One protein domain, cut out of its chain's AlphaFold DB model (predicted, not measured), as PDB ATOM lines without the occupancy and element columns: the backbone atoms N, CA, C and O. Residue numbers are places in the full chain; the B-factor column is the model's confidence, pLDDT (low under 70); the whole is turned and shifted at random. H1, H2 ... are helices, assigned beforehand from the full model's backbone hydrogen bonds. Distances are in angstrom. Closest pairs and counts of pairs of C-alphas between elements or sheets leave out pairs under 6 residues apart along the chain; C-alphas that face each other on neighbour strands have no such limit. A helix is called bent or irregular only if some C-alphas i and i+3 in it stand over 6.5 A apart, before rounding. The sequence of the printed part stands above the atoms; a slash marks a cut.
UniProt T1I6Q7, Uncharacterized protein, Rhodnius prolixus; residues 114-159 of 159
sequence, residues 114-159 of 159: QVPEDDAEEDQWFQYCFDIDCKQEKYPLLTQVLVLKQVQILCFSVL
ATOM      1  N   GLN A 114     -40.671 -36.144 -26.822       75.06
ATOM      2  CA  GLN A 114     -39.361 -36.764 -26.640       75.06
ATOM      3  C   GLN A 114     -39.497 -37.804 -25.523       75.06
ATOM      4  O   GLN A 114     -39.681 -37.443 -24.360       75.06
ATOM      5  N   VAL A 115     -39.510 -39.077 -25.900       78.94
ATOM      6  CA  VAL A 115     -39.519 -40.233 -24.995       78.94
ATOM      7  C   VAL A 115     -38.126 -40.863 -25.067       78.94
ATOM      8  O   VAL A 115     -37.565 -40.875 -26.165       78.94
ATOM      9  N   PRO A 116     -37.563 -41.360 -23.951       83.50
ATOM     10  CA  PRO A 116     -36.317 -42.121 -23.986       83.50
ATOM     11  C   PRO A 116     -36.372 -43.279 -24.995       83.50
ATOM     12  O   PRO A 116     -37.447 -43.803 -25.310       83.50
ATOM     13  N   GLU A 117     -35.211 -43.656 -25.527       82.69
ATOM     14  CA  GLU A 117     -35.097 -44.775 -26.466       82.69
ATOM     15  C   GLU A 117     -35.402 -46.118 -25.781       82.69
ATOM     16  O   GLU A 117     -35.411 -46.231 -24.553       82.69
ATOM     17  N   ASP A 118     -35.703 -47.142 -26.582       80.00
ATOM     18  CA  ASP A 118     -36.135 -48.452 -26.072       80.00
ATOM     19  C   ASP A 118     -35.023 -49.154 -25.253       80.00
ATOM     20  O   ASP A 118     -35.329 -49.982 -24.398       80.00
ATOM     21  N   ASP A 119     -33.756 -48.802 -25.491       80.19
ATOM     22  CA  ASP A 119     -32.542 -49.278 -24.817       80.19
ATOM     23  C   ASP A 119     -31.924 -48.244 -23.856       80.19
ATOM     24  O   ASP A 119     -30.786 -48.407 -23.415       80.19
ATOM     25  N   ALA A 120     -32.659 -47.181 -23.516       81.19
ATOM     26  CA  ALA A 120     -32.189 -46.183 -22.564       81.19
ATOM     27  C   ALA A 120     -31.974 -46.773 -21.157       81.19
ATOM     28  O   ALA A 120     -32.748 -47.608 -20.684       81.19
ATOM     29  N   GLU A 121     -30.940 -46.276 -20.476       83.50
ATOM     30  CA  GLU A 121     -30.585 -46.658 -19.105       83.50
ATOM     31  C   GLU A 121     -31.692 -46.305 -18.094       83.50
ATOM     32  O   GLU A 121     -32.451 -45.347 -18.281       83.50
ATOM     33  N   GLU A 122     -31.742 -47.040 -16.980       82.38
ATOM     34  CA  GLU A 122     -32.736 -46.869 -15.907       82.38
ATOM     35  C   GLU A 122     -32.815 -45.417 -15.401       82.38
ATOM     36  O   GLU A 122     -33.908 -44.863 -15.270       82.38
ATOM     37  N   ASP A 123     -31.667 -44.755 -15.223       83.19
ATOM     38  CA  ASP A 123     -31.578 -43.366 -14.754       83.19
ATOM     39  C   ASP A 123     -32.287 -42.369 -15.688       83.19
ATOM     40  O   ASP A 123     -32.856 -41.374 -15.235       83.19
ATOM     41  N   GLN A 124     -32.292 -42.630 -17.001       82.56
ATOM     42  CA  GLN A 124     -32.951 -41.760 -17.980       82.56
ATOM     43  C   GLN A 124     -34.472 -41.894 -17.898       82.56
ATOM     44  O   GLN A 124     -35.194 -40.897 -17.979       82.56
ATOM     45  N   TRP A 125     -34.968 -43.116 -17.690       82.31
ATOM     46  CA  TRP A 125     -36.384 -43.373 -17.431       82.31
ATOM     47  C   TRP A 125     -36.826 -42.806 -16.082       82.31
ATOM     48  O   TRP A 125     -37.910 -42.218 -15.991       82.31
ATOM     49  N   PHE A 126     -35.966 -42.909 -15.065       81.62
ATOM     50  CA  PHE A 126     -36.182 -42.294 -13.763       81.62
ATOM     51  C   PHE A 126     -36.294 -40.773 -13.897       81.62
ATOM     52  O   PHE A 126     -37.294 -40.216 -13.461       81.62
ATOM     53  N   GLN A 127     -35.366 -40.107 -14.591       82.25
ATOM     54  CA  GLN A 127     -35.422 -38.661 -14.843       82.25
ATOM     55  C   GLN A 127     -36.627 -38.247 -15.710       82.25
ATOM     56  O   GLN A 127     -37.212 -37.170 -15.552       82.25
ATOM     57  N   TYR A 128     -37.025 -39.099 -16.657       79.88
ATOM     58  CA  TYR A 128     -38.205 -38.857 -17.479       79.88
ATOM     59  C   TYR A 128     -39.491 -38.866 -16.640       79.88
ATOM     60  O   TYR A 128     -40.358 -38.011 -16.851       79.88
ATOM     61  N   CYS A 129     -39.610 -39.782 -15.678       79.75
ATOM     62  CA  CYS A 129     -40.787 -39.896 -14.812       79.75
ATOM     63  C   CYS A 129     -40.752 -38.929 -13.627       79.75
ATOM     64  O   CYS A 129     -41.778 -38.349 -13.272       79.75
ATOM     65  N   PHE A 130     -39.570 -38.722 -13.060       76.69
ATOM     66  CA  PHE A 130     -39.322 -37.962 -11.847       76.69
ATOM     67  C   PHE A 130     -38.311 -36.856 -12.155       76.69
ATOM     68  O   PHE A 130     -37.185 -37.122 -12.558       76.69
ATOM     69  N   ASP A 131     -38.704 -35.597 -11.981       68.00
ATOM     70  CA  ASP A 131     -37.764 -34.490 -12.154       68.00
ATOM     71  C   ASP A 131     -36.801 -34.445 -10.956       68.00
ATOM     72  O   ASP A 131     -37.230 -34.243  -9.818       68.00
ATOM     73  N   ILE A 132     -35.505 -34.659 -11.204       59.38
ATOM     74  CA  ILE A 132     -34.459 -34.762 -10.168       59.38
ATOM     75  C   ILE A 132     -34.323 -33.442  -9.379       59.38
ATOM     76  O   ILE A 132     -33.956 -33.460  -8.204       59.38
ATOM     77  N   ASP A 133     -34.701 -32.305  -9.978       57.78
ATOM     78  CA  ASP A 133     -34.526 -30.964  -9.404       57.78
ATOM     79  C   ASP A 133     -35.752 -30.413  -8.638       57.78
ATOM     80  O   ASP A 133     -35.762 -29.241  -8.249       57.78
ATOM     81  N   CYS A 134     -36.772 -31.251  -8.386       53.38
ATOM     82  CA  CYS A 134     -37.862 -31.056  -7.414       53.38
ATOM     83  C   CYS A 134     -38.263 -29.591  -7.129       53.38
ATOM     84  O   CYS A 134     -37.984 -29.038  -6.061       53.38
ATOM     85  N   LYS A 135     -39.002 -28.967  -8.057       54.16
ATOM     86  CA  LYS A 135     -39.834 -27.786  -7.738       54.16
ATOM     87  C   LYS A 135     -41.309 -27.943  -8.108       54.16
ATOM     88  O   LYS A 135     -42.116 -27.141  -7.644       54.16
ATOM     89  N   GLN A 136     -41.676 -28.954  -8.900       56.28
ATOM     90  CA  GLN A 136     -43.062 -29.242  -9.282       56.28
ATOM     91  C   GLN A 136     -43.295 -30.753  -9.378       56.28
ATOM     92  O   GLN A 136     -42.450 -31.481  -9.893       56.28
ATOM     93  N   GLU A 137     -44.447 -31.216  -8.888       59.44
ATOM     94  CA  GLU A 137     -44.895 -32.599  -9.071       59.44
ATOM     95  C   GLU A 137     -45.177 -32.847 -10.556       59.44
ATOM     96  O   GLU A 137     -46.025 -32.191 -11.168       59.44
ATOM     97  N   LYS A 138     -44.445 -33.786 -11.157       68.81
ATOM     98  CA  LYS A 138     -44.680 -34.228 -12.530       68.81
ATOM     99  C   LYS A 138     -45.681 -35.379 -12.492       68.81
ATOM    100  O   LYS A 138     -45.384 -36.447 -11.970       68.81
ATOM    101  N   TYR A 139     -46.878 -35.156 -13.024       75.94
ATOM    102  CA  TYR A 139     -47.899 -36.198 -13.129       75.94
ATOM    103  C   TYR A 139     -47.777 -36.937 -14.463       75.94
ATOM    104  O   TYR A 139     -47.450 -36.298 -15.469       75.94
ATOM    105  N   PRO A 140     -48.091 -38.245 -14.509       80.75
ATOM    106  CA  PRO A 140     -48.175 -38.976 -15.764       80.75
ATOM    107  C   PRO A 140     -49.364 -38.445 -16.565       80.75
ATOM    108  O   PRO A 140     -50.521 -38.801 -16.332       80.75
ATOM    109  N   LEU A 141     -49.085 -37.544 -17.505       83.62
ATOM    110  CA  LEU A 141     -50.111 -36.999 -18.377       83.62
ATOM    111  C   LEU A 141     -50.567 -38.082 -19.349       83.62
ATOM    112  O   LEU A 141     -49.765 -38.852 -19.879       83.62
ATOM    113  N   LEU A 142     -51.861 -38.086 -19.660       82.44
ATOM    114  CA  LEU A 142     -52.434 -39.039 -20.606       82.44
ATOM    115  C   LEU A 142     -51.722 -38.999 -21.968       82.44
ATOM    116  O   LEU A 142     -51.500 -40.033 -22.587       82.44
ATOM    117  N   THR A 143     -51.289 -37.818 -22.410       81.19
ATOM    118  CA  THR A 143     -50.512 -37.653 -23.644       81.19
ATOM    119  C   THR A 143     -49.162 -38.364 -23.598       81.19
ATOM    120  O   THR A 143     -48.746 -38.892 -24.621       81.19
ATOM    121  N   GLN A 144     -48.493 -38.418 -22.442       79.56
ATOM    122  CA  GLN A 144     -47.227 -39.138 -22.275       79.56
ATOM    123  C   GLN A 144     -47.464 -40.646 -22.333       79.56
ATOM    124  O   GLN A 144     -46.824 -41.330 -23.124       79.56
ATOM    125  N   VAL A 145     -48.445 -41.151 -21.578       82.62
ATOM    126  CA  VAL A 145     -48.770 -42.587 -21.520       82.62
ATOM    127  C   VAL A 145     -49.211 -43.127 -22.881       82.62
ATOM    128  O   VAL A 145     -48.825 -44.228 -23.266       82.62
ATOM    129  N   LEU A 146     -49.996 -42.358 -23.638       83.75
ATOM    130  CA  LEU A 146     -50.500 -42.794 -24.940       83.75
ATOM    131  C   LEU A 146     -49.403 -42.897 -26.021       83.75
ATOM    132  O   LEU A 146     -49.592 -43.649 -26.977       83.75
ATOM    133  N   VAL A 147     -48.284 -42.164 -25.892       83.38
ATOM    134  CA  VAL A 147     -47.145 -42.237 -26.836       83.38
ATOM    135  C   VAL A 147     -46.287 -43.482 -26.586       83.38
ATOM    136  O   VAL A 147     -45.656 -43.979 -27.520       83.38
ATOM    137  N   LEU A 148     -46.287 -44.015 -25.359       83.31
ATOM    138  CA  LEU A 148     -45.449 -45.156 -24.997       83.31
ATOM    139  C   LEU A 148     -45.844 -46.428 -25.760       83.31
ATOM    140  O   LEU A 148     -47.016 -46.817 -25.851       83.31
ATOM    141  N   LYS A 149     -44.829 -47.122 -26.276       82.50
ATOM    142  CA  LYS A 149     -44.981 -48.450 -26.881       82.50
ATOM    143  C   LYS A 149     -45.070 -49.527 -25.803       82.50
ATOM    144  O   LYS A 149     -44.599 -49.355 -24.684       82.50
ATOM    145  N   GLN A 150     -45.591 -50.699 -26.170       81.94
ATOM    146  CA  GLN A 150     -45.694 -51.835 -25.246       81.94
ATOM    147  C   GLN A 150     -44.339 -52.252 -24.650       81.94
ATOM    148  O   GLN A 150     -44.285 -52.602 -23.479       81.94
ATOM    149  N   VAL A 151     -43.261 -52.197 -25.440       80.50
ATOM    150  CA  VAL A 151     -41.900 -52.534 -24.983       80.50
ATOM    151  C   VAL A 151     -41.430 -51.558 -23.904       80.50
ATOM    152  O   VAL A 151     -40.993 -51.989 -22.846       80.50
ATOM    153  N   GLN A 152     -41.641 -50.259 -24.116       81.31
ATOM    154  CA  GLN A 152     -41.296 -49.207 -23.156       81.31
ATOM    155  C   GLN A 152     -42.096 -49.346 -21.854       81.31
ATOM    156  O   GLN A 152     -41.542 -49.219 -20.771       81.31
ATOM    157  N   ILE A 153     -43.390 -49.683 -21.951       79.62
ATOM    158  CA  ILE A 153     -44.245 -49.955 -20.782       79.62
ATOM    159  C   ILE A 153     -43.730 -51.162 -19.988       79.62
ATOM    160  O   ILE A 153     -43.755 -51.144 -18.762       79.62
ATOM    161  N   LEU A 154     -43.257 -52.210 -20.668       76.75
ATOM    162  CA  LEU A 154     -42.733 -53.402 -20.004       76.75
ATOM    163  C   LEU A 154     -41.443 -53.122 -19.229       76.75
ATOM    164  O   LEU A 154     -41.289 -53.672 -18.138       76.75
ATOM    165  N   CYS A 155     -40.577 -52.237 -19.735       66.06
ATOM    166  CA  CYS A 155     -39.378 -51.795 -19.020       66.06
ATOM    167  C   CYS A 155     -39.710 -51.156 -17.656       66.06
ATOM    168  O   CYS A 155     -38.939 -51.316 -16.719       66.06
ATOM    169  N   PHE A 156     -40.884 -50.527 -17.499       63.94
ATOM    170  CA  PHE A 156     -41.340 -49.994 -16.205       63.94
ATOM    171  C   PHE A 156     -41.791 -51.062 -15.205       63.94
ATOM    172  O   PHE A 156     -41.661 -50.863 -14.006       63.94
ATOM    173  N   SER A 157     -42.367 -52.172 -15.671       53.31
ATOM    174  CA  SER A 157     -42.981 -53.192 -14.799       53.31
ATOM    175  C   SER A 157     -41.997 -54.186 -14.169       53.31
ATOM    176  O   SER A 157     -42.428 -55.098 -13.465       53.31
ATOM    177  N   VAL A 158     -40.700 -54.040 -14.454       45.47
ATOM    178  CA  VAL A 158     -39.614 -54.866 -13.893       45.47
ATOM    179  C   VAL A 158     -38.872 -54.137 -12.755       45.47
ATOM    180  O   VAL A 158     -38.070 -54.764 -12.065       45.47
ATOM    181  N   LEU A 159     -39.180 -52.854 -12.526       40.12
ATOM    182  CA  LEU A 159     -38.752 -52.072 -11.359       40.12
ATOM    183  C   LEU A 159     -39.747 -52.235 -10.200       40.12
ATOM    184  O   LEU A 159     -39.286 -52.353  -9.043       40.12
TER     185      LEU A 159
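What this domain is: This is residues 114 to 159 of the 159 residues of an uncharacterized protein of Rhodnius prolixus (UniProt T1I6Q7). Three short helices, H1, H2 and H3, are set round a loose, open ring, with no helix touching another; a long loop, residues 130 to 141, closes the ring from H1 to H2, and its residues 131 to 137 stick out at one end. The two end stretches lie off opposite sides of this ring, residues 114 to 117 on one side and residues 157 to 159 on the other. The printed part has 46 residues with three named helices in the order H1, H2, H3 and no named strand; its class is all helix, although under half of the residues, 21 of 46, are in named elements. By its radius of gyration of the C-alphas, 10.8 A, the whole is compact, and the C-alphas span 30 by 22 by 19 A along their three main axes.

Where its parts are: The longest helix by residues is H1, residues 122 to 129, which measures 10.7 A from its first to its last C-alpha. It begins with C-alpha 122 at (-32.736, -46.869, -15.907) and ends with C-alpha 129 at (-40.787, -39.896, -14.812). H3, residues 150 to 156, is 10.2 A long and ends with C-alpha 156 at (-41.340, -49.994, -16.205). H2, residues 142 to 147, is 8.8 A long. No helix is bent or irregular.

How they stand to each other: H1 touches no helix, but H1 and H3 are near each other: no pair of their C-alphas is within 8 A, while 6 pairs are within 10 A. H1 and H2 are apart, with no C-alpha of the one within 8 A of the other. H2 and H3 are apart by the same measure, although a tight link of 2 residues joins them. In H1 every O i to N i+4 pair is within hydrogen-bond range; in H2 this holds for 1 of 2 pairs and in H3 for 2 of 3.

The domain as a whole: The two C-alphas farthest apart are those of Lys 135 and Gln 150, at 30.3 A. Lys 135, with its C-alpha at (-39.834, -27.786, -7.738), belongs to the long link of 12 residues from H1 to H2, in which residues 131 to 137 stand free. The C-alphas of this link lie 8 to 18 A from the mean of the C-alphas. The printed part runs from residue 114 to residue 159, the chain's last, without a cut, and its first and last C-alphas are 21.6 A apart. The mean pLDDT of the printed part is 74.4, and the model's confidence is low, under 70, at residues 131 to 138 and 155 to 159.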